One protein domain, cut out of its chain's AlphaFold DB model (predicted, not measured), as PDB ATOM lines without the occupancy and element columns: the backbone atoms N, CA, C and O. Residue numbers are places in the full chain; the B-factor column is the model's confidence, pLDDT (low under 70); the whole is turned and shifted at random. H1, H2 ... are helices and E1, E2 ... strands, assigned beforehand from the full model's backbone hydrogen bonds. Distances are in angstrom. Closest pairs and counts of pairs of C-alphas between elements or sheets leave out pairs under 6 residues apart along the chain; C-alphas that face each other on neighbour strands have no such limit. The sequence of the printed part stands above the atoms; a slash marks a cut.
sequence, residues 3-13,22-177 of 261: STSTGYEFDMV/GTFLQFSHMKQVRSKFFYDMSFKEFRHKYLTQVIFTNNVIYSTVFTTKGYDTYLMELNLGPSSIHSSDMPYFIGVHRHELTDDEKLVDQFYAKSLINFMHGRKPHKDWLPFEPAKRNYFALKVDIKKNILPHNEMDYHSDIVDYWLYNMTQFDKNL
ATOM      1  N   SER A   3     -43.168  -3.448 -37.488       95.25
ATOM      2  CA  SER A   3     -41.909  -3.507 -38.232       95.25
ATOM      3  C   SER A   3     -41.829  -4.834 -38.974       95.25
ATOM      4  O   SER A   3     -42.089  -5.889 -38.390       95.25
ATOM      5  N   THR A   4     -41.455  -4.787 -40.248       94.31
ATOM      6  CA  THR A   4     -41.300  -5.980 -41.086       94.31
ATOM      7  C   THR A   4     -39.963  -5.963 -41.816       94.31
ATOM      8  O   THR A   4     -39.309  -4.928 -41.942       94.31
ATOM      9  N   SER A   5     -39.531  -7.135 -42.262       95.88
ATOM     10  CA  SER A   5     -38.364  -7.326 -43.128       95.88
ATOM     11  C   SER A   5     -38.500  -8.648 -43.864       95.88
ATOM     12  O   SER A   5     -39.279  -9.514 -43.452       95.88
ATOM     13  N   THR A   6     -37.722  -8.821 -44.921       96.06
ATOM     14  CA  THR A   6     -37.521 -10.124 -45.554       96.06
ATOM     15  C   THR A   6     -36.200 -10.746 -45.090       96.06
ATOM     16  O   THR A   6     -35.273 -10.037 -44.709       96.06
ATOM     17  N   GLY A   7     -36.101 -12.076 -45.083       93.56
ATOM     18  CA  GLY A   7     -34.915 -12.773 -44.567       93.56
ATOM     19  C   GLY A   7     -33.619 -12.483 -45.339       93.56
ATOM     20  O   GLY A   7     -32.542 -12.636 -44.777       93.56
ATOM     21  N   TYR A   8     -33.715 -12.045 -46.599       91.94
ATOM     22  CA  TYR A   8     -32.597 -11.652 -47.467       91.94
ATOM     23  C   TYR A   8     -32.771 -10.203 -47.962       91.94
ATOM     24  O   TYR A   8     -32.618  -9.887 -49.150       91.94
ATOM     25  N   GLU A   9     -33.159  -9.315 -47.046       90.25
ATOM     26  CA  GLU A   9     -33.459  -7.901 -47.284       90.25
ATOM     27  C   GLU A   9     -32.285  -7.174 -47.961       90.25
ATOM     28  O   GLU A   9     -31.299  -6.903 -47.316       90.25
ATOM     29  N   PHE A  10     -32.369  -6.817 -49.243       89.44
ATOM     30  CA  PHE A  10     -31.276  -6.178 -50.009       89.44
ATOM     31  C   PHE A  10     -29.984  -7.004 -50.203       89.44
ATOM     32  O   PHE A  10     -29.038  -6.507 -50.817       89.44
ATOM     33  N   ASP A  11     -29.947  -8.292 -49.849       87.69
ATOM     34  CA  ASP A  11     -28.751  -9.130 -50.071       87.69
ATOM     35  C   ASP A  11     -28.395  -9.314 -51.558       87.69
ATOM     36  O   ASP A  11     -27.254  -9.612 -51.917       87.69
ATOM     37  N   MET A  12     -29.348  -9.074 -52.457       81.56
ATOM     38  CA  MET A  12     -29.143  -9.171 -53.905       81.56
ATOM     39  C   MET A  12     -28.627  -7.874 -54.547       81.56
ATOM     40  O   MET A  12     -28.303  -7.875 -55.734       81.56
ATOM     41  N   VAL A  13     -28.523  -6.768 -53.801       77.38
ATOM     42  CA  VAL A  13     -28.088  -5.470 -54.347       77.38
ATOM     43  C   VAL A  13     -26.614  -5.526 -54.733       77.38
ATOM     44  O   VAL A  13     -25.765  -5.866 -53.919       77.38
ATOM     45  N   GLY A  22     -24.406   5.464 -42.404       59.59
ATOM     46  CA  GLY A  22     -24.014   6.194 -41.198       59.59
ATOM     47  C   GLY A  22     -25.028   7.278 -40.820       59.59
ATOM     48  O   GLY A  22     -25.245   7.515 -39.634       59.59
ATOM     49  N   THR A  23     -25.727   7.836 -41.816       64.38
ATOM     50  CA  THR A  23     -26.798   8.819 -41.617       64.38
ATOM     51  C   THR A  23     -28.020   8.202 -40.930       64.38
ATOM     52  O   THR A  23     -28.616   8.825 -40.054       64.38
ATOM     53  N   PHE A  24     -28.395   6.964 -41.274       67.56
ATOM     54  CA  PHE A  24     -29.593   6.316 -40.720       67.56
ATOM     55  C   PHE A  24     -29.441   5.953 -39.242       67.56
ATOM     56  O   PHE A  24     -30.391   6.095 -38.476       67.56
ATOM     57  N   LEU A  25     -28.245   5.510 -38.844       74.81
ATOM     58  CA  LEU A  25     -27.916   5.187 -37.451       74.81
ATOM     59  C   LEU A  25     -27.361   6.392 -36.670       74.81
ATOM     60  O   LEU A  25     -27.037   6.260 -35.492       74.81
ATOM     61  N   GLN A  26     -27.295   7.561 -37.317       78.06
ATOM     62  CA  GLN A  26     -26.863   8.838 -36.746       78.06
ATOM     63  C   GLN A  26     -25.456   8.815 -36.125       78.06
ATOM     64  O   GLN A  26     -25.202   9.446 -35.098       78.06
ATOM     65  N   PHE A  27     -24.523   8.093 -36.747       82.75
ATOM     66  CA  PHE A  27     -23.128   8.102 -36.303       82.75
ATOM     67  C   PHE A  27     -22.463   9.445 -36.602       82.75
ATOM     68  O   PHE A  27     -22.674  10.029 -37.664       82.75
ATOM     69  N   SER A  28     -21.611   9.913 -35.691       83.19
ATOM     70  CA  SER A  28     -20.892  11.181 -35.875       83.19
ATOM     71  C   SER A  28     -19.788  11.053 -36.932       83.19
ATOM     72  O   SER A  28     -19.565  11.959 -37.728       83.19
ATOM     73  N   HIS A  29     -19.140   9.891 -37.004       84.19
ATOM     74  CA  HIS A  29     -17.992   9.622 -37.866       84.19
ATOM     75  C   HIS A  29     -18.339   8.616 -38.974       84.19
ATOM     76  O   HIS A  29     -17.742   7.540 -39.094       84.19
ATOM     77  N   MET A  30     -19.329   8.959 -39.802       82.50
ATOM     78  CA  MET A  30     -19.932   8.051 -40.792       82.50
ATOM     79  C   MET A  30     -18.906   7.388 -41.723       82.50
ATOM     80  O   MET A  30     -18.980   6.185 -41.976       82.50
ATOM     81  N   LYS A  31     -17.904   8.145 -42.196       83.19
ATOM     82  CA  LYS A  31     -16.855   7.621 -43.088       83.19
ATOM     83  C   LYS A  31     -16.005   6.558 -42.399       83.19
ATOM     84  O   LYS A  31     -15.761   5.505 -42.975       83.19
ATOM     85  N   GLN A  32     -15.578   6.816 -41.168       86.12
ATOM     86  CA  GLN A  32     -14.742   5.914 -40.382       86.12
ATOM     87  C   GLN A  32     -15.517   4.653 -40.002       86.12
ATOM     88  O   GLN A  32     -14.988   3.551 -40.127       86.12
ATOM     89  N   VAL A  33     -16.776   4.807 -39.584       87.06
ATOM     90  CA  VAL A  33     -17.704   3.701 -39.306       87.06
ATOM     91  C   VAL A  33     -17.857   2.821 -40.544       87.06
ATOM     92  O   VAL A  33     -17.669   1.608 -40.468       87.06
ATOM     93  N   ARG A  34     -18.118   3.428 -41.705       85.19
ATOM     94  CA  ARG A  34     -18.245   2.708 -42.973       85.19
ATOM     95  C   ARG A  34     -16.952   1.974 -43.337       85.19
ATOM     96  O   ARG A  34     -16.992   0.784 -43.630       85.19
ATOM     97  N   SER A  35     -15.799   2.641 -43.273       85.56
ATOM     98  CA  SER A  35     -14.501   2.006 -43.543       85.56
ATOM     99  C   SER A  35     -14.222   0.833 -42.606       85.56
ATOM    100  O   SER A  35     -13.770  -0.216 -43.060       85.56
ATOM    101  N   LYS A  36     -14.530   0.981 -41.312       87.81
ATOM    102  CA  LYS A  36     -14.385  -0.098 -40.337       87.81
ATOM    103  C   LYS A  36     -15.322  -1.264 -40.640       87.81
ATOM    104  O   LYS A  36     -14.887  -2.399 -40.522       87.81
ATOM    105  N   PHE A  37     -16.561  -1.011 -41.061       88.25
ATOM    106  CA  PHE A  37     -17.470  -2.080 -41.474       88.25
ATOM    107  C   PHE A  37     -16.872  -2.929 -42.598       88.25
ATOM    108  O   PHE A  37     -16.736  -4.137 -42.434       88.25
ATOM    109  N   PHE A  38     -16.440  -2.314 -43.702       85.88
ATOM    110  CA  PHE A  38     -15.863  -3.081 -44.812       85.88
ATOM    111  C   PHE A  38     -14.572  -3.802 -44.417       85.88
ATOM    112  O   PHE A  38     -14.338  -4.925 -44.862       85.88
ATOM    113  N   TYR A  39     -13.761  -3.193 -43.546       88.12
ATOM    114  CA  TYR A  39     -12.588  -3.850 -42.982       88.12
ATOM    115  C   TYR A  39     -12.970  -5.082 -42.154       88.12
ATOM    116  O   TYR A  39     -12.536  -6.182 -42.480       88.12
ATOM    117  N   ASP A  40     -13.806  -4.926 -41.127       87.44
ATOM    118  CA  ASP A  40     -14.197  -6.008 -40.217       87.44
ATOM    119  C   ASP A  40     -14.824  -7.173 -40.974       87.44
ATOM    120  O   ASP A  40     -14.588  -8.342 -40.660       87.44
ATOM    121  N   MET A  41     -15.626  -6.851 -41.982       82.75
ATOM    122  CA  MET A  41     -16.341  -7.867 -42.712       82.75
ATOM    123  C   MET A  41     -15.482  -8.569 -43.768       82.75
ATOM    124  O   MET A  41     -15.756  -9.720 -44.085       82.75
ATOM    125  N   SER A  42     -14.373  -7.974 -44.225       81.44
ATOM    126  CA  SER A  42     -13.399  -8.672 -45.087       81.44
ATOM    127  C   SER A  42     -12.789  -9.930 -44.442       81.44
ATOM    128  O   SER A  42     -12.249 -10.781 -45.147       81.44
ATOM    129  N   PHE A  43     -12.907 -10.073 -43.116       76.25
ATOM    130  CA  PHE A  43     -12.421 -11.223 -42.350       76.25
ATOM    131  C   PHE A  43     -13.524 -12.199 -41.916       76.25
ATOM    132  O   PHE A  43     -13.217 -13.209 -41.283       76.25
ATOM    133  N   LYS A  44     -14.798 -11.912 -42.208       71.44
ATOM    134  CA  LYS A  44     -15.932 -12.763 -41.829       71.44
ATOM    135  C   LYS A  44     -16.534 -13.424 -43.065       71.44
ATOM    136  O   LYS A  44     -16.689 -12.791 -44.103       71.44
ATOM    137  N   GLU A  45     -16.937 -14.690 -42.943       67.56
ATOM    138  CA  GLU A  45     -17.871 -15.271 -43.911       67.56
ATOM    139  C   GLU A  45     -19.223 -14.575 -43.731       67.56
ATOM    140  O   GLU A  45     -19.869 -14.681 -42.686       67.56
ATOM    141  N   PHE A  46     -19.614 -13.771 -44.714       61.50
ATOM    142  CA  PHE A  46     -20.820 -12.960 -44.631       61.50
ATOM    143  C   PHE A  46     -22.086 -13.804 -44.761       61.50
ATOM    144  O   PHE A  46     -22.191 -14.651 -45.649       61.50
ATOM    145  N   ARG A  47     -23.097 -13.463 -43.953       72.06
ATOM    146  CA  ARG A  47     -24.481 -13.901 -44.180       72.06
ATOM    147  C   ARG A  47     -25.347 -12.839 -44.865       72.06
ATOM    148  O   ARG A  47     -26.212 -13.218 -45.643       72.06
ATOM    149  N   HIS A  48     -25.088 -11.549 -44.608       87.25
ATOM    150  CA  HIS A  48     -25.940 -10.429 -45.032       87.25
ATOM    151  C   HIS A  48     -25.146  -9.166 -45.408       87.25
ATOM    152  O   HIS A  48     -24.106  -8.878 -44.802       87.25
ATOM    153  N   LYS A  49     -25.674  -8.400 -46.369       87.38
ATOM    154  CA  LYS A  49     -25.112  -7.137 -46.881       87.38
ATOM    155  C   LYS A  49     -25.253  -5.955 -45.918       87.38
ATOM    156  O   LYS A  49     -26.022  -5.992 -44.960       87.38
ATOM    157  N   TYR A  50     -24.494  -4.890 -46.168       86.06
ATOM    158  CA  TYR A  50     -24.438  -3.667 -45.368       86.06
ATOM    159  C   TYR A  50     -25.829  -3.076 -45.121       86.06
ATOM    160  O   TYR A  50     -26.200  -2.811 -43.977       86.06
ATOM    161  N   LEU A  51     -26.626  -2.937 -46.185       86.69
ATOM    162  CA  LEU A  51     -27.980  -2.398 -46.099       86.69
ATOM    163  C   LEU A  51     -28.933  -3.327 -45.341       86.69
ATOM    164  O   LEU A  51     -29.658  -2.862 -44.462       86.69
ATOM    165  N   THR A  52     -28.866  -4.634 -45.599       90.50
ATOM    166  CA  THR A  52     -29.598  -5.683 -44.874       90.50
ATOM    167  C   THR A  52     -29.415  -5.551 -43.366       90.50
ATOM    168  O   THR A  52     -30.377  -5.457 -42.602       90.50
ATOM    169  N   GLN A  53     -28.152  -5.484 -42.939       91.00
ATOM    170  CA  GLN A  53     -27.794  -5.434 -41.530       91.00
ATOM    171  C   GLN A  53     -28.348  -4.186 -40.838       91.00
ATOM    172  O   GLN A  53     -28.774  -4.240 -39.679       91.00
ATOM    173  N   VAL A  54     -28.388  -3.061 -41.552       87.94
ATOM    174  CA  VAL A  54     -28.968  -1.836 -41.007       87.94
ATOM    175  C   VAL A  54     -30.487  -1.910 -40.938       87.94
ATOM    176  O   VAL A  54     -31.045  -1.450 -39.943       87.94
ATOM    177  N   ILE A  55     -31.177  -2.509 -41.913       91.25
ATOM    178  CA  ILE A  55     -32.633  -2.696 -41.812       91.25
ATOM    179  C   ILE A  55     -32.985  -3.528 -40.576       91.25
ATOM    180  O   ILE A  55     -33.846  -3.120 -39.792       91.25
ATOM    181  N   PHE A  56     -32.274  -4.631 -40.336       94.75
ATOM    182  CA  PHE A  56     -32.481  -5.445 -39.136       94.75
ATOM    183  C   PHE A  56     -32.224  -4.645 -37.852       94.75
ATOM    184  O   PHE A  56     -33.031  -4.672 -36.921       94.75
ATOM    185  N   THR A  57     -31.156  -3.848 -37.831       94.06
ATOM    186  CA  THR A  57     -30.836  -2.971 -36.696       94.06
ATOM    187  C   THR A  57     -31.925  -1.922 -36.454       94.06
ATOM    188  O   THR A  57     -32.396  -1.760 -35.328       94.06
ATOM    189  N   ASN A  58     -32.388  -1.246 -37.505       92.00
ATOM    190  CA  ASN A  58     -33.436  -0.229 -37.426       92.00
ATOM    191  C   ASN A  58     -34.761  -0.808 -36.941       92.00
ATOM    192  O   ASN A  58     -35.440  -0.184 -36.126       92.00
ATOM    193  N   ASN A  59     -35.114  -2.010 -37.391       95.88
ATOM    194  CA  ASN A  59     -36.295  -2.707 -36.907       95.88
ATOM    195  C   ASN A  59     -36.261  -2.885 -35.384       95.88
ATOM    196  O   ASN A  59     -37.273  -2.632 -34.729       95.88
ATOM    197  N   VAL A  60     -35.103  -3.219 -34.802       96.69
ATOM    198  CA  VAL A  60     -34.943  -3.302 -33.342       96.69
ATOM    199  C   VAL A  60     -34.987  -1.925 -32.679       96.69
ATOM    200  O   VAL A  60     -35.677  -1.780 -31.666       96.69
ATOM    201  N   ILE A  61     -34.308  -0.911 -33.231       94.38
ATOM    202  CA  ILE A  61     -34.316   0.460 -32.684       94.38
ATOM    203  C   ILE A  61     -35.748   0.990 -32.613       94.38
ATOM    204  O   ILE A  61     -36.222   1.338 -31.531       94.38
ATOM    205  N   TYR A  62     -36.455   1.025 -33.743       94.44
ATOM    206  CA  TYR A  62     -37.809   1.564 -33.787       94.44
ATOM    207  C   TYR A  62     -38.757   0.731 -32.932       94.44
ATOM    208  O   TYR A  62     -39.501   1.303 -32.135       94.44
ATOM    209  N   SER A  63     -38.685  -0.603 -33.012       97.19
ATOM    210  CA  SER A  63     -39.559  -1.446 -32.194       97.19
ATOM    211  C   SER A  63     -39.347  -1.196 -30.699       97.19
ATOM    212  O   SER A  63     -40.311  -1.104 -29.938       97.19
ATOM    213  N   THR A  64     -38.096  -0.997 -30.281       96.75
ATOM    214  CA  THR A  64     -37.753  -0.640 -28.902       96.75
ATOM    215  C   THR A  64     -38.319   0.721 -28.521       96.75
ATOM    216  O   THR A  64     -39.011   0.818 -27.512       96.75
ATOM    217  N   VAL A  65     -38.086   1.758 -29.331       95.75
ATOM    218  CA  VAL A  65     -38.555   3.128 -29.060       95.75
ATOM    219  C   VAL A  65     -40.080   3.199 -28.947       95.75
ATOM    220  O   VAL A  65     -40.604   3.854 -28.048       95.75
ATOM    221  N   PHE A  66     -40.819   2.536 -29.835       96.56
ATOM    222  CA  PHE A  66     -42.282   2.537 -29.761       96.56
ATOM    223  C   PHE A  66     -42.793   1.719 -28.570       96.56
ATOM    224  O   PHE A  66     -43.708   2.166 -27.875       96.56
ATOM    225  N   THR A  67     -42.172   0.578 -28.268       97.19
ATOM    226  CA  THR A  67     -42.546  -0.226 -27.094       97.19
ATOM    227  C   THR A  67     -42.316   0.536 -25.789       97.19
ATOM    228  O   THR A  67     -43.191   0.552 -24.927       97.19
ATOM    229  N   THR A  68     -41.179   1.225 -25.633       95.81
ATOM    230  CA  THR A  68     -40.873   1.996 -24.412       95.81
ATOM    231  C   THR A  68     -41.785   3.206 -24.227       95.81
ATOM    232  O   THR A  68     -42.041   3.607 -23.095       95.81
ATOM    233  N   LYS A  69     -42.342   3.747 -25.318       96.88
ATOM    234  CA  LYS A  69     -43.402   4.769 -25.290       96.88
ATOM    235  C   LYS A  69     -44.800   4.200 -24.986       96.88
ATOM    236  O   LYS A  69     -45.761   4.960 -24.943       96.88
ATOM    237  N   GLY A  70     -44.924   2.889 -24.760       95.81
ATOM    238  CA  GLY A  70     -46.174   2.224 -24.388       95.81
ATOM    239  C   GLY A  70     -47.061   1.816 -25.567       95.81
ATOM    240  O   GLY A  70     -48.233   1.515 -25.358       95.81
ATOM    241  N   TYR A  71     -46.539   1.810 -26.798       95.44
ATOM    242  CA  TYR A  71     -47.293   1.344 -27.960       95.44
ATOM    243  C   TYR A  71     -47.174  -0.170 -28.136       95.44
ATOM    244  O   TYR A  71     -46.066  -0.713 -28.146       95.44
ATOM    245  N   ASP A  72     -48.300  -0.824 -28.430       95.38
ATOM    246  CA  ASP A  72     -48.306  -2.201 -28.924       95.38
ATOM    247  C   ASP A  72     -47.507  -2.280 -30.225       95.38
ATOM    248  O   ASP A  72     -47.881  -1.713 -31.262       95.38
ATOM    249  N   THR A  73     -46.376  -2.969 -30.156       97.88
ATOM    250  CA  THR A  73     -45.390  -3.029 -31.228       97.88
ATOM    251  C   THR A  73     -45.151  -4.470 -31.621       97.88
ATOM    252  O   THR A  73     -45.102  -5.337 -30.760       97.88
ATOM    253  N   TYR A  74     -45.037  -4.738 -32.915       98.25
ATOM    254  CA  TYR A  74     -44.955  -6.087 -33.456       98.25
ATOM    255  C   TYR A  74     -43.849  -6.142 -34.507       98.25
ATOM    256  O   TYR A  74     -43.861  -5.356 -35.453       98.25
ATOM    257  N   LEU A  75     -42.901  -7.064 -34.344       98.31
ATOM    258  CA  LEU A  75     -41.798  -7.287 -35.278       98.31
ATOM    259  C   LEU A  75     -41.994  -8.619 -36.009       98.31
ATOM    260  O   LEU A  75     -42.366  -9.605 -35.371       98.31
ATOM    261  N   MET A  76     -41.761  -8.649 -37.321       97.44
ATOM    262  CA  MET A  76     -41.879  -9.850 -38.154       97.44
ATOM    263  C   MET A  76     -40.798  -9.920 -39.233       97.44
ATOM    264  O   MET A  76     -40.354  -8.904 -39.768       97.44
ATOM    265  N   GLU A  77     -40.440 -11.146 -39.596       97.50
ATOM    266  CA  GLU A  77     -39.625 -11.458 -40.767       97.50
ATOM    267  C   GLU A  77     -40.368 -12.420 -41.696       97.50
ATOM    268  O   GLU A  77     -40.810 -13.480 -41.248       97.50
ATOM    269  N   LEU A  78     -40.464 -12.092 -42.989       96.31
ATOM    270  CA  LEU A  78     -40.833 -13.063 -44.018       96.31
ATOM    271  C   LEU A  78     -39.608 -13.885 -44.416       96.31
ATOM    272  O   LEU A  78     -38.617 -13.332 -44.892       96.31
ATOM    273  N   ASN A  79     -39.708 -15.210 -44.321       93.44
ATOM    274  CA  ASN A  79     -38.646 -16.100 -44.774       93.44
ATOM    275  C   ASN A  79     -39.222 -17.390 -45.380       93.44
ATOM    276  O   ASN A  79     -39.461 -18.388 -44.708       93.44
ATOM    277  N   LEU A  80     -39.442 -17.357 -46.690       89.50
ATOM    278  CA  LEU A  80     -39.880 -18.479 -47.523       89.50
ATOM    279  C   LEU A  80     -38.694 -19.100 -48.283       89.50
ATOM    280  O   LEU A  80     -38.872 -19.762 -49.304       89.50
ATOM    281  N   GLY A  81     -37.469 -18.867 -47.801       85.31
ATOM    282  CA  GLY A  81     -36.227 -19.287 -48.441       85.31
ATOM    283  C   GLY A  81     -35.511 -18.158 -49.196       85.31
ATOM    284  O   GLY A  81     -35.802 -16.982 -48.979       85.31
ATOM    285  N   PRO A  82     -34.566 -18.495 -50.097       80.00
ATOM    286  CA  PRO A  82     -33.668 -17.527 -50.745       80.00
ATOM    287  C   PRO A  82     -34.361 -16.444 -51.581       80.00
ATOM    288  O   PRO A  82     -33.749 -15.441 -51.929       80.00
ATOM    289  N   SER A  83     -35.631 -16.648 -51.932       83.50
ATOM    290  CA  SER A  83     -36.436 -15.684 -52.688       83.50
ATOM    291  C   SER A  83     -37.121 -14.635 -51.810       83.50
ATOM    292  O   SER A  83     -37.739 -13.721 -52.353       83.50
ATOM    293  N   SER A  84     -37.005 -14.722 -50.479       91.06
ATOM    294  CA  SER A  84     -37.464 -13.683 -49.549       91.06
ATOM    295  C   SER A  84     -36.506 -12.499 -49.538       91.06
ATOM    296  O   SER A  84     -35.797 -12.264 -48.565       91.06
ATOM    297  N   ILE A  85     -36.484 -11.787 -50.659       92.62
ATOM    298  CA  ILE A  85     -35.681 -10.591 -50.903       92.62
ATOM    299  C   ILE A  85     -36.518  -9.327 -50.704       92.62
ATOM    300  O   ILE A  85     -37.747  -9.399 -50.636       92.62
ATOM    301  N   HIS A  86     -35.863  -8.167 -50.686       93.50
ATOM    302  CA  HIS A  86     -36.531  -6.877 -50.506       93.50
ATOM    303  C   HIS A  86     -37.781  -6.729 -51.394       93.50
ATOM    304  O   HIS A  86     -37.726  -6.951 -52.607       93.50
ATOM    305  N   SER A  87     -38.901  -6.333 -50.781       91.62
ATOM    306  CA  SER A  87     -40.219  -6.167 -51.418       91.62
ATOM    307  C   SER A  87     -40.866  -7.441 -51.991       91.62
ATOM    308  O   SER A  87     -41.909  -7.351 -52.640       91.62
ATOM    309  N   SER A  88     -40.306  -8.634 -51.761       92.31
ATOM    310  CA  SER A  88     -40.930  -9.903 -52.187       92.31
ATOM    311  C   SER A  88     -42.232 -10.220 -51.447       92.31
ATOM    312  O   SER A  88     -43.026 -11.028 -51.924       92.31
ATOM    313  N   ASP A  89     -42.480  -9.565 -50.313       92.56
ATOM    314  CA  ASP A  89     -43.696  -9.700 -49.523       92.56
ATOM    315  C   ASP A  89     -44.831  -8.756 -49.952       92.56
ATOM    316  O   ASP A  89     -45.993  -8.961 -49.589       92.56
ATOM    317  N   MET A  90     -44.519  -7.757 -50.784       93.00
ATOM    318  CA  MET A  90     -45.481  -6.770 -51.274       93.00
ATOM    319  C   MET A  90     -46.710  -7.383 -51.959       93.00
ATOM    320  O   MET A  90     -47.804  -6.901 -51.671       93.00
ATOM    321  N   PRO A  91     -46.603  -8.423 -52.815       93.69
ATOM    322  CA  PRO A  91     -47.768  -9.082 -53.412       93.69
ATOM    323  C   PRO A  91     -48.802  -9.561 -52.384       93.69
ATOM    324  O   PRO A  91     -49.994  -9.330 -52.574       93.69
ATOM    325  N   TYR A  92     -48.351 -10.147 -51.267       93.62
ATOM    326  CA  TYR A  92     -49.214 -10.590 -50.164       93.62
ATOM    327  C   TYR A  92     -49.789  -9.414 -49.379       93.62
ATOM    328  O   TYR A  92     -50.946  -9.436 -48.969       93.62
ATOM    329  N   PHE A  93     -48.991  -8.363 -49.194       89.12
ATOM    330  CA  PHE A  93     -49.425  -7.152 -48.504       89.12
ATOM    331  C   PHE A  93     -50.550  -6.423 -49.259       89.12
ATOM    332  O   PHE A  93     -51.523  -5.990 -48.644       89.12
ATOM    333  N   ILE A  94     -50.433  -6.283 -50.586       90.62
ATOM    334  CA  ILE A  94     -51.414  -5.564 -51.422       90.62
ATOM    335  C   ILE A  94     -52.519  -6.468 -51.988       90.62
ATOM    336  O   ILE A  94     -53.489  -5.956 -52.547       90.62
ATOM    337  N   GLY A  95     -52.373  -7.791 -51.881       91.50
ATOM    338  CA  GLY A  95     -53.314  -8.771 -52.427       91.50
ATOM    339  C   GLY A  95     -53.307  -8.853 -53.958       91.50
ATOM    340  O   GLY A  95     -54.353  -9.083 -54.563       91.50
ATOM    341  N   VAL A  96     -52.154  -8.627 -54.601       92.38
ATOM    342  CA  VAL A  96     -52.008  -8.694 -56.065       92.38
ATOM    343  C   VAL A  96     -50.937  -9.711 -56.432       92.38
ATOM    344  O   VAL A  96     -49.744  -9.464 -56.255       92.38
ATOM    345  N   HIS A  97     -51.373 -10.819 -57.030       92.75
ATOM    346  CA  HIS A  97     -50.533 -11.972 -57.359       92.75
ATOM    347  C   HIS A  97     -50.343 -12.103 -58.869       92.75
ATOM    348  O   HIS A  97     -51.281 -11.908 -59.640       92.75
ATOM    349  N   ARG A  98     -49.120 -12.422 -59.308       88.75
ATOM    350  CA  ARG A  98     -48.776 -12.592 -60.738       88.75
ATOM    351  C   ARG A  98     -48.858 -14.043 -61.215       88.75
ATOM    352  O   ARG A  98     -48.673 -14.307 -62.400       88.75
ATOM    353  N   HIS A  99     -49.114 -14.964 -60.296       91.50
ATOM    354  CA  HIS A  99     -49.179 -16.402 -60.511       91.50
ATOM    355  C   HIS A  99     -50.221 -17.016 -59.576       91.50
ATOM    356  O   HIS A  99     -50.705 -16.365 -58.648       91.50
ATOM    357  N   GLU A 100     -50.575 -18.274 -59.833       95.19
ATOM    358  CA  GLU A 100     -51.370 -19.053 -58.886       95.19
ATOM    359  C   GLU A 100     -50.533 -19.374 -57.650       95.19
ATOM    360  O   GLU A 100     -49.456 -19.959 -57.758       95.19
ATOM    361  N   LEU A 101     -51.045 -19.000 -56.479       94.81
ATOM    362  CA  LEU A 101     -50.368 -19.248 -55.215       94.81
ATOM    363  C   LEU A 101     -50.322 -20.744 -54.896       94.81
ATOM    364  O   LEU A 101     -51.334 -21.451 -54.963       94.81
ATOM    365  N   THR A 102     -49.158 -21.198 -54.456       94.50
ATOM    366  CA  THR A 102     -48.994 -22.482 -53.772       94.50
ATOM    367  C   THR A 102     -49.733 -22.484 -52.430       94.50
ATOM    368  O   THR A 102     -50.134 -21.439 -51.913       94.50
ATOM    369  N   ASP A 103     -49.934 -23.658 -51.832       95.31
ATOM    370  CA  ASP A 103     -50.633 -23.747 -50.543       95.31
ATOM    371  C   ASP A 103     -49.861 -23.071 -49.398       95.31
ATOM    372  O   ASP A 103     -50.483 -22.459 -48.529       95.31
ATOM    373  N   ASP A 104     -48.524 -23.096 -49.444       94.50
ATOM    374  CA  ASP A 104     -47.676 -22.360 -48.502       94.50
ATOM    375  C   ASP A 104     -47.881 -20.840 -48.665       94.50
ATOM    376  O   ASP A 104     -48.131 -20.127 -47.691       94.50
ATOM    377  N   GLU A 105     -47.869 -20.338 -49.906       94.75
ATOM    378  CA  GLU A 105     -48.087 -18.916 -50.210       94.75
ATOM    379  C   GLU A 105     -49.508 -18.449 -49.861       94.75
ATOM    380  O   GLU A 105     -49.684 -17.327 -49.391       94.75
ATOM    381  N   LYS A 106     -50.534 -19.300 -50.008       95.69
ATOM    382  CA  LYS A 106     -51.906 -18.978 -49.569       95.69
ATOM    383  C   LYS A 106     -51.983 -18.732 -48.063       95.69
ATOM    384  O   LYS A 106     -52.775 -17.896 -47.628       95.69
ATOM    385  N   LEU A 107     -51.197 -19.445 -47.252       95.38
ATOM    386  CA  LEU A 107     -51.148 -19.201 -45.807       95.38
ATOM    387  C   LEU A 107     -50.501 -17.849 -45.492       95.38
ATOM    388  O   LEU A 107     -50.993 -17.129 -44.623       95.38
ATOM    389  N   VAL A 108     -49.448 -17.485 -46.225       95.69
ATOM    390  CA  VAL A 108     -48.781 -16.177 -46.118       95.69
ATOM    391  C   VAL A 108     -49.728 -15.049 -46.532       95.69
ATOM    392  O   VAL A 108     -49.898 -14.088 -45.782       95.69
ATOM    393  N   ASP A 109     -50.413 -15.195 -47.665       95.75
ATOM    394  CA  ASP A 109     -51.403 -14.239 -48.172       95.75
ATOM    395  C   ASP A 109     -52.527 -13.986 -47.153       95.75
ATOM    396  O   ASP A 109     -52.802 -12.851 -46.755       95.75
ATOM    397  N   GLN A 110     -53.115 -15.064 -46.625       95.31
ATOM    398  CA  GLN A 110     -54.142 -14.964 -45.590       95.31
ATOM    399  C   GLN A 110     -53.621 -14.333 -44.298       95.31
ATOM    400  O   GLN A 110     -54.377 -13.633 -43.614       95.31
ATOM    401  N   PHE A 111     -52.365 -14.602 -43.935       95.75
ATOM    402  CA  PHE A 111     -51.742 -14.015 -42.760       95.75
ATOM    403  C   PHE A 111     -51.606 -12.496 -42.907       95.75
ATOM    404  O   PHE A 111     -52.053 -11.781 -42.007       95.75
ATOM    405  N   TYR A 112     -51.060 -11.997 -44.022       95.12
ATOM    406  CA  TYR A 112     -50.925 -10.557 -44.271       95.12
ATOM    407  C   TYR A 112     -52.288  -9.863 -44.276       95.12
ATOM    408  O   TYR A 112     -52.492  -8.912 -43.515       95.12
ATOM    409  N   ALA A 113     -53.249 -10.386 -45.043       93.50
ATOM    410  CA  ALA A 113     -54.584  -9.803 -45.149       93.50
ATOM    411  C   ALA A 113     -55.267  -9.666 -43.776       93.50
ATOM    412  O   ALA A 113     -55.753  -8.593 -43.411       93.50
ATOM    413  N   LYS A 114     -55.267 -10.736 -42.967       95.00
ATOM    414  CA  LYS A 114     -55.886 -10.716 -41.631       95.00
ATOM    415  C   LYS A 114     -55.121  -9.823 -40.658       95.00
ATOM    416  O   LYS A 114     -55.746  -9.063 -39.919       95.00
ATOM    417  N   SER A 115     -53.792  -9.907 -40.658       95.69
ATOM    418  CA  SER A 115     -52.946  -9.195 -39.699       95.69
ATOM    419  C   SER A 115     -53.043  -7.686 -39.850       95.69
ATOM    420  O   SER A 115     -53.204  -6.978 -38.855       95.69
ATOM    421  N   LEU A 116     -53.032  -7.197 -41.089       92.38
ATOM    422  CA  LEU A 116     -53.150  -5.771 -41.378       92.38
ATOM    423  C   LEU A 116     -54.536  -5.236 -41.029       92.38
ATOM    424  O   LEU A 116     -54.636  -4.209 -40.361       92.38
ATOM    425  N   ILE A 117     -55.604  -5.945 -41.409       94.31
ATOM    426  CA  ILE A 117     -56.979  -5.549 -41.070       94.31
ATOM    427  C   ILE A 117     -57.156  -5.480 -39.552       94.31
ATOM    428  O   ILE A 117     -57.661  -4.485 -39.030       94.31
ATOM    429  N   ASN A 118     -56.700  -6.502 -38.826       96.94
ATOM    430  CA  ASN A 118     -56.761  -6.505 -37.369       96.94
ATOM    431  C   ASN A 118     -56.010  -5.310 -36.775       96.94
ATOM    432  O   ASN A 118     -56.575  -4.592 -35.949       96.94
ATOM    433  N   PHE A 119     -54.785  -5.061 -37.237       95.38
ATOM    434  CA  PHE A 119     -53.969  -3.953 -36.753       95.38
ATOM    435  C   PHE A 119     -54.609  -2.584 -37.021       95.38
ATOM    436  O   PHE A 119     -54.675  -1.754 -36.116       95.38
ATOM    437  N   MET A 120     -55.160  -2.360 -38.220       93.50
ATOM    438  CA  MET A 120     -55.879  -1.123 -38.564       93.50
ATOM    439  C   MET A 120     -57.109  -0.886 -37.679       93.50
ATOM    440  O   MET A 120     -57.476   0.256 -37.418       93.50
ATOM    441  N   HIS A 121     -57.730  -1.954 -37.179       96.06
ATOM    442  CA  HIS A 121     -58.832  -1.882 -36.220       96.06
ATOM    443  C   HIS A 121     -58.380  -1.804 -34.752       96.06
ATOM    444  O   HIS A 121     -59.207  -1.976 -33.857       96.06
ATOM    445  N   GLY A 122     -57.090  -1.572 -34.486       93.19
ATOM    446  CA  GLY A 122     -56.541  -1.495 -33.129       93.19
ATOM    447  C   GLY A 122     -56.532  -2.837 -32.397       93.19
ATOM    448  O   GLY A 122     -56.521  -2.873 -31.169       93.19
ATOM    449  N   ARG A 123     -56.589  -3.952 -33.132       95.31
ATOM    450  CA  ARG A 123     -56.526  -5.308 -32.581       95.31
ATOM    451  C   ARG A 123     -55.125  -5.877 -32.762       95.31
ATOM    452  O   ARG A 123     -54.371  -5.468 -33.643       95.31
ATOM    453  N   LYS A 124     -54.814  -6.900 -31.968       96.00
ATOM    454  CA  LYS A 124     -53.620  -7.725 -32.152       96.00
ATOM    455  C   LYS A 124     -53.592  -8.285 -33.591       96.00
ATOM    456  O   LYS A 124     -54.596  -8.887 -33.981       96.00
ATOM    457  N   PRO A 125     -52.497  -8.130 -34.367       96.94
ATOM    458  CA  PRO A 125     -52.459  -8.539 -35.774       96.94
ATOM    459  C   PRO A 125     -52.826 -10.018 -35.953       96.94
ATOM    460  O   PRO A 125     -53.738 -10.369 -36.700       96.94
ATOM    461  N   HIS A 126     -52.207 -10.888 -35.158       96.19
ATOM    462  CA  HIS A 126     -52.511 -12.311 -35.129       96.19
ATOM    463  C   HIS A 126     -52.555 -12.813 -33.685       96.19
ATOM    464  O   HIS A 126     -51.773 -12.363 -32.848       96.19
ATOM    465  N   LYS A 127     -53.444 -13.769 -33.379       94.62
ATOM    466  CA  LYS A 127     -53.634 -14.282 -32.006       94.62
ATOM    467  C   LYS A 127     -52.322 -14.758 -31.367       94.62
ATOM    468  O   LYS A 127     -52.087 -14.487 -30.190       94.62
ATOM    469  N   ASP A 128     -51.447 -15.354 -32.172       95.12
ATOM    470  CA  ASP A 128     -50.186 -15.938 -31.718       95.12
ATOM    471  C   ASP A 128     -49.001 -14.969 -31.843       95.12
ATOM    472  O   ASP A 128     -47.968 -15.227 -31.246       95.12
ATOM    473  N   TRP A 129     -49.119 -13.839 -32.552       97.06
ATOM    474  CA  TRP A 129     -48.005 -12.895 -32.745       97.06
ATOM    475  C   TRP A 129     -47.797 -12.039 -31.498       97.06
ATOM    476  O   TRP A 129     -48.569 -11.124 -31.229       97.06
ATOM    477  N   LEU A 130     -46.781 -12.354 -30.698       97.44
ATOM    478  CA  LEU A 130     -46.521 -11.655 -29.443       97.44
ATOM    479  C   LEU A 130     -46.062 -10.208 -29.699       97.44
ATOM    480  O   LEU A 130     -45.321  -9.974 -30.657       97.44
ATOM    481  N   PRO A 131     -46.468  -9.242 -28.853       97.62
ATOM    482  CA  PRO A 131     -45.855  -7.921 -28.849       97.62
ATOM    483  C   PRO A 131     -44.335  -8.018 -28.674       97.62
ATOM    484  O   PRO A 131     -43.828  -8.941 -28.035       97.62
ATOM    485  N   PHE A 132     -43.613  -7.073 -29.260       98.50
ATOM    486  CA  PHE A 132     -42.166  -6.975 -29.190       98.50
ATOM    487  C   PHE A 132     -41.719  -6.659 -27.761       98.50
ATOM    488  O   PHE A 132     -42.173  -5.697 -27.147       98.50
ATOM    489  N   GLU A 133     -40.789  -7.453 -27.246       98.19
ATOM    490  CA  GLU A 133     -40.126  -7.259 -25.967       98.19
ATOM    491  C   GLU A 133     -38.640  -6.955 -26.224       98.19
ATOM    492  O   GLU A 133     -37.888  -7.855 -26.614       98.19
ATOM    493  N   PRO A 134     -38.165  -5.719 -25.965       96.94
ATOM    494  CA  PRO A 134     -36.798  -5.307 -26.299       96.94
ATOM    495  C   PRO A 134     -35.701  -6.201 -25.714       96.94
ATOM    496  O   PRO A 134     -34.688  -6.439 -26.365       96.94
ATOM    497  N   ALA A 135     -35.914  -6.730 -24.505       95.81
ATOM    498  CA  ALA A 135     -34.952  -7.595 -23.825       95.81
ATOM    499  C   ALA A 135     -34.810  -8.986 -24.468       95.81
ATOM    500  O   ALA A 135     -33.774  -9.618 -24.307       95.81
ATOM    501  N   LYS A 136     -35.847  -9.467 -25.167       97.81
ATOM    502  CA  LYS A 136     -35.860 -10.781 -25.832       97.81
ATOM    503  C   LYS A 136     -35.634 -10.682 -27.338       97.81
ATOM    504  O   LYS A 136     -35.359 -11.691 -27.980       97.81
ATOM    505  N   ARG A 137     -35.847  -9.486 -27.906       97.50
ATOM    506  CA  ARG A 137     -35.892  -9.232 -29.355       97.50
ATOM    507  C   ARG A 137     -36.746 -10.276 -30.079       97.50
ATOM    508  O   ARG A 137     -36.356 -10.797 -31.122       97.50
ATOM    509  N   ASN A 138     -37.892 -10.621 -29.487       98.44
ATOM    510  CA  ASN A 138     -38.790 -11.592 -30.089       98.44
ATOM    511  C   ASN A 138     -39.395 -11.024 -31.368       98.44
ATOM    512  O   ASN A 138     -39.697  -9.836 -31.464       98.44
ATOM    513  N   TYR A 139     -39.619 -11.894 -32.336       98.50
ATOM    514  CA  TYR A 139     -40.225 -11.539 -33.606       98.50
ATOM    515  C   TYR A 139     -41.086 -12.686 -34.104       98.50
ATOM    516  O   TYR A 139     -40.941 -13.829 -33.675       98.50
ATOM    517  N   PHE A 140     -41.998 -12.384 -35.014       97.94
ATOM    518  CA  PHE A 140     -42.806 -13.395 -35.670       97.94
ATOM    519  C   PHE A 140     -42.126 -13.832 -36.962       97.94
ATOM    520  O   PHE A 140     -41.991 -13.053 -37.903       97.94
ATOM    521  N   ALA A 141     -41.678 -15.078 -37.001       97.44
ATOM    522  CA  ALA A 141     -41.115 -15.690 -38.186       97.44
ATOM    523  C   ALA A 141     -42.258 -16.166 -39.088       97.44
ATOM    524  O   ALA A 141     -42.899 -17.191 -38.833       97.44
ATOM    525  N   LEU A 142     -42.521 -15.424 -40.164       96.44
ATOM    526  CA  LEU A 142     -43.462 -15.806 -41.210       96.44
ATOM    527  C   LEU A 142     -42.763 -16.782 -42.166       96.44
ATOM    528  O   LEU A 142     -42.338 -16.437 -43.269       96.44
ATOM    529  N   LYS A 143     -42.606 -18.012 -41.670       94.88
ATOM    530  CA  LYS A 143     -42.053 -19.179 -42.362       94.88
ATOM    531  C   LYS A 143     -43.172 -20.197 -42.560       94.88
ATOM    532  O   LYS A 143     -43.921 -20.471 -41.621       94.88
ATOM    533  N   VAL A 144     -43.283 -20.761 -43.760       94.88
ATOM    534  CA  VAL A 144     -44.286 -21.787 -44.075       94.88
ATOM    535  C   VAL A 144     -43.649 -22.884 -44.921       94.88
ATOM    536  O   VAL A 144     -43.038 -22.604 -45.945       94.88
ATOM    537  N   ASP A 145     -43.792 -24.126 -44.470       95.25
ATOM    538  CA  ASP A 145     -43.528 -25.342 -45.242       95.25
ATOM    539  C   ASP A 145     -44.493 -26.408 -44.713       95.25
ATOM    540  O   ASP A 145     -44.222 -27.081 -43.711       95.25
ATOM    541  N   ILE A 146     -45.659 -26.532 -45.356       94.50
ATOM    542  CA  ILE A 146     -46.725 -27.445 -44.918       94.50
ATOM    543  C   ILE A 146     -46.221 -28.892 -44.889       94.50
ATOM    544  O   ILE A 146     -46.568 -29.656 -43.987       94.50
ATOM    545  N   LYS A 147     -45.358 -29.277 -45.837       95.31
ATOM    546  CA  LYS A 147     -44.824 -30.645 -45.928       95.31
ATOM    547  C   LYS A 147     -43.937 -30.990 -44.738       95.31
ATOM    548  O   LYS A 147     -43.931 -32.140 -44.302       95.31
ATOM    549  N   LYS A 148     -43.202 -30.011 -44.209       95.56
ATOM    550  CA  LYS A 148     -42.378 -30.159 -43.002       95.56
ATOM    551  C   LYS A 148     -43.100 -29.749 -41.718       95.56
ATOM    552  O   LYS A 148     -42.468 -29.731 -40.665       95.56
ATOM    553  N   ASN A 149     -44.397 -29.443 -41.788       95.31
ATOM    554  CA  ASN A 149     -45.188 -28.943 -40.664       95.31
ATOM    555  C   ASN A 149     -44.582 -27.675 -40.024       95.31
ATOM    556  O   ASN A 149     -44.616 -27.495 -38.806       95.31
ATOM    557  N   ILE A 150     -44.000 -26.805 -40.850       95.06
ATOM    558  CA  ILE A 150     -43.490 -25.499 -40.433       95.06
ATOM    559  C   ILE A 150     -44.589 -24.476 -40.694       95.06
ATOM    560  O   ILE A 150     -45.045 -24.308 -41.825       95.06
ATOM    561  N   LEU A 151     -45.003 -23.797 -39.630       95.00
ATOM    562  CA  LEU A 151     -46.012 -22.744 -39.650       95.00
ATOM    563  C   LEU A 151     -45.451 -21.468 -39.006       95.00
ATOM    564  O   LEU A 151     -44.452 -21.541 -38.281       95.00
ATOM    565  N   PRO A 152     -46.102 -20.310 -39.216       96.06
ATOM    566  CA  PRO A 152     -45.644 -19.057 -38.634       96.06
ATOM    567  C   PRO A 152     -45.659 -19.112 -37.103       96.06
ATOM    568  O   PRO A 152     -46.625 -19.586 -36.501       96.06
ATOM    569  N   HIS A 153     -44.592 -18.636 -36.467       96.62
ATOM    570  CA  HIS A 153     -44.405 -18.731 -35.016       96.62
ATOM    571  C   HIS A 153     -43.511 -17.604 -34.489       96.62
ATOM    572  O   HIS A 153     -42.900 -16.875 -35.263       96.62
ATOM    573  N   ASN A 154     -43.444 -17.436 -33.164       97.81
ATOM    574  CA  ASN A 154     -42.506 -16.481 -32.568       97.81
ATOM    575  C   ASN A 154     -41.132 -17.130 -32.411       97.81
ATOM    576  O   ASN A 154     -41.033 -18.242 -31.892       97.81
ATOM    577  N   GLU A 155     -40.100 -16.392 -32.784       98.00
ATOM    578  CA  GLU A 155     -38.698 -16.691 -32.518       98.00
ATOM    579  C   GLU A 155     -38.107 -15.595 -31.612       98.00
ATOM    580  O   GLU A 155     -38.716 -14.541 -31.398       98.00
ATOM    581  N   MET A 156     -36.940 -15.873 -31.033       98.06
ATOM    582  CA  MET A 156     -36.200 -14.956 -30.160       98.06
ATOM    583  C   MET A 156     -34.944 -14.447 -30.864       98.06
ATOM    584  O   MET A 156     -34.575 -14.952 -31.920       98.06
ATOM    585  N   ASP A 157     -34.275 -13.471 -30.250       97.62
ATOM    586  CA  ASP A 157     -32.926 -13.050 -30.630       97.62
ATOM    587  C   ASP A 157     -32.798 -12.516 -32.067       97.62
ATOM    588  O   ASP A 157     -31.734 -12.666 -32.670       97.62
ATOM    589  N   TYR A 158     -33.835 -11.844 -32.592       97.69
ATOM    590  CA  TYR A 158     -33.872 -11.283 -33.952       97.69
ATOM    591  C   TYR A 158     -32.543 -10.621 -34.354       97.69
ATOM    592  O   TYR A 158     -32.201  -9.548 -33.850       97.69
ATOM    593  N   HIS A 159     -31.796 -11.295 -35.240       95.81
ATOM    594  CA  HIS A 159     -30.488 -10.882 -35.775       95.81
ATOM    595  C   HIS A 159     -29.522 -10.308 -34.730       95.81
ATOM    596  O   HIS A 159     -28.856  -9.305 -34.976       95.81
ATOM    597  N   SER A 160     -29.467 -10.898 -33.532       95.00
ATOM    598  CA  SER A 160     -28.780 -10.266 -32.396       95.00
ATOM    599  C   SER A 160     -27.288 -10.030 -32.612       95.00
ATOM    600  O   SER A 160     -26.782  -9.015 -32.156       95.00
ATOM    601  N   ASP A 161     -26.595 -10.896 -33.346       93.12
ATOM    602  CA  ASP A 161     -25.183 -10.715 -33.696       93.12
ATOM    603  C   ASP A 161     -24.947  -9.463 -34.558       93.12
ATOM    604  O   ASP A 161     -24.016  -8.692 -34.307       93.12
ATOM    605  N   ILE A 162     -25.820  -9.232 -35.539       93.38
ATOM    606  CA  ILE A 162     -25.825  -8.041 -36.391       93.38
ATOM    607  C   ILE A 162     -26.213  -6.808 -35.577       93.38
ATOM    608  O   ILE A 162     -25.530  -5.784 -35.620       93.38
ATOM    609  N   VAL A 163     -27.305  -6.905 -34.823       93.88
ATOM    610  CA  VAL A 163     -27.844  -5.796 -34.033       93.88
ATOM    611  C   VAL A 163     -26.832  -5.355 -32.977       93.88
ATOM    612  O   VAL A 163     -26.591  -4.160 -32.828       93.88
ATOM    613  N   ASP A 164     -26.184  -6.288 -32.282       93.94
ATOM    614  CA  ASP A 164     -25.164  -5.977 -31.277       93.94
ATOM    615  C   ASP A 164     -23.908  -5.391 -31.919       93.94
ATOM    616  O   ASP A 164     -23.332  -4.436 -31.392       93.94
ATOM    617  N   TYR A 165     -23.508  -5.889 -33.091       92.12
ATOM    618  CA  TYR A 165     -22.411  -5.291 -33.843       92.12
ATOM    619  C   TYR A 165     -22.672  -3.802 -34.126       92.12
ATOM    620  O   TYR A 165     -21.807  -2.967 -33.855       92.12
ATOM    621  N   TRP A 166     -23.864  -3.440 -34.602       91.31
ATOM    622  CA  TRP A 166     -24.191  -2.042 -34.888       91.31
ATOM    623  C   TRP A 166     -24.404  -1.208 -33.625       91.31
ATOM    624  O   TRP A 166     -23.760  -0.171 -33.455       91.31
ATOM    625  N   LEU A 167     -25.274  -1.656 -32.721       90.62
ATOM    626  CA  LEU A 167     -25.686  -0.867 -31.560       90.62
ATOM    627  C   LEU A 167     -24.606  -0.770 -30.486       90.62
ATOM    628  O   LEU A 167     -24.534   0.250 -29.797       90.62
ATOM    629  N   TYR A 168     -23.758  -1.789 -30.348       90.31
ATOM    630  CA  TYR A 168     -22.674  -1.798 -29.374       90.31
ATOM    631  C   TYR A 168     -21.325  -1.530 -30.039       90.31
ATOM    632  O   TYR A 168     -20.734  -0.480 -29.789       90.31
ATOM    633  N   ASN A 169     -20.830  -2.418 -30.907       91.94
ATOM    634  CA  ASN A 169     -19.446  -2.321 -31.389       91.94
ATOM    635  C   ASN A 169     -19.202  -1.046 -32.207       91.94
ATOM    636  O   ASN A 169     -18.215  -0.345 -31.972       91.94
ATOM    637  N   MET A 170     -20.087  -0.738 -33.158       90.12
ATOM    638  CA  MET A 170     -19.928   0.426 -34.033       90.12
ATOM    639  C   MET A 170     -20.208   1.737 -33.301       90.12
ATOM    640  O   MET A 170     -19.441   2.681 -33.464       90.12
ATOM    641  N   THR A 171     -21.200   1.774 -32.410       89.69
ATOM    642  CA  THR A 171     -21.441   2.931 -31.530       89.69
ATOM    643  C   THR A 171     -20.265   3.223 -30.602       89.69
ATOM    644  O   THR A 171     -19.906   4.381 -30.405       89.69
ATOM    645  N   GLN A 172     -19.650   2.197 -30.009       91.31
ATOM    646  CA  GLN A 172     -18.470   2.383 -29.160       91.31
ATOM    647  C   GLN A 172     -17.268   2.860 -29.975       91.31
ATOM    648  O   GLN A 172     -16.537   3.742 -29.532       91.31
ATOM    649  N   PHE A 173     -17.076   2.311 -31.176       91.38
ATOM    650  CA  PHE A 173     -16.045   2.792 -32.088       91.38
ATOM    651  C   PHE A 173     -16.253   4.269 -32.443       91.38
ATOM    652  O   PHE A 173     -15.326   5.053 -32.271       91.38
ATOM    653  N   ASP A 174     -17.466   4.652 -32.851       89.75
ATOM    654  CA  ASP A 174     -17.821   6.032 -33.196       89.75
ATOM    655  C   ASP A 174     -17.550   7.007 -32.038       89.75
ATOM    656  O   ASP A 174     -16.930   8.049 -32.232       89.75
ATOM    657  N   LYS A 175     -17.928   6.635 -30.807       89.38
ATOM    658  CA  LYS A 175     -17.708   7.452 -29.598       89.38
ATOM    659  C   LYS A 175     -16.238   7.628 -29.217       89.38
ATOM    660  O   LYS A 175     -15.899   8.621 -28.577       89.38
ATOM    661  N   ASN A 176     -15.384   6.669 -29.566       91.00
ATOM    662  CA  ASN A 176     -13.960   6.693 -29.226       91.00
ATOM    663  C   ASN A 176     -13.105   7.435 -30.263       91.00
ATOM    664  O   ASN A 176     -11.900   7.599 -30.058       91.00
ATOM    665  N   LEU A 177     -13.697   7.878 -31.374       86.81
ATOM    666  CA  LEU A 177     -13.005   8.702 -32.355       86.81
ATOM    667  C   LEU A 177     -12.894  10.158 -31.863       86.81
ATOM    668  O   LEU A 177     -13.801  10.675 -31.209       86.81
TER     669      LEU A 177
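This is residues 3 to 13 and 22 to 177 of the 261 residues of an uncharacterized protein of Haemonchus placei (UniProt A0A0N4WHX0). A small twisted sheet of four short strands stands between the long helix H2, which packs along one face at its E1 side, and the pair H3 and H4 at one end of the domain. H5 begins on H2 and runs outward to H1, and H1 and H5 make the other end. The printed part has 167 residues, in the order E1 H1 H2 E2 H3 H4 E3 E4 H5, and is of mixed class, helices and strands. The mixed sheet runs E1 E2 E3 E4, with E4 alone antiparallel to its neighbour. The whole is compact, with a radius of gyration of the C-alphas of 17.2 A and spans of 52 by 36 by 27 A.

E1, residues 3 to 6, begins at C-alpha 3 (-41.909, -3.507, -38.232). H1 is residues 30 to 41, 16.4 A long, and H2 is residues 50 to 68, 27.2 A. E2 is residues 74 to 78, 13.3 A. H3 is residues 90 to 94, and H4 is residues 103 to 120, 26.1 A, from C-alpha 103 (-50.633, -23.747, -50.543). E3 is residues 139 to 142 and E4 residues 153 to 155. H5, residues 160 to 176, 22.7 A, ends at C-alpha 176 (-13.960, 6.693, -29.226).

E1 and E2 are parallel at 11 degrees, with N 3 and O 74 at 2.9 A. E2 and E3 are parallel at 34 degrees, with N 140 and O 75 at 2.8 A. E3 and E4 form an antiparallel hairpin, with N 141 and O 153 at 2.8 A. E2, H3, H4 and E3 form a strand-helix-strand unit, two parallel neighbour strands with helices between, and its crossover is left-handed. H2 is on the sheet at a height of 8.9 A, making two layers, a helix on one face of a sheet; it runs along the strands, at 19 degrees to E1 on the local plane. H4 only grazes the sheet, with residues 107 to 119. H3 and H4 touch, closest at the C-alphas of Tyr 92 and Asp 109, 4.7 A. H2 and H5 touch, about perpendicular at 89 degrees, closest at the C-alphas of Thr 57 and Val 163, 4.9 A. H1 and H5 touch at a steep tilt of 48 degrees, opposite ways, closest at the C-alphas of Val 33 and Asp 174, 6.5 A. Every O i to N i+4 pair is within hydrogen-bond range in H1, H2, H3 and H4, and 11 of 13 are in H5.

The two C-alphas farthest apart, of Glu 100 and Leu 177, are 54.3 A apart. Residues 14 to 21 are not printed, and C-alphas 13 and 22 are 18.0 A apart across this cut. The links E2 to H3 and H4 to E3 are long. The mean pLDDT of the printed part is 91.4; residues 22 to 24 and 45 to 46 are under 70.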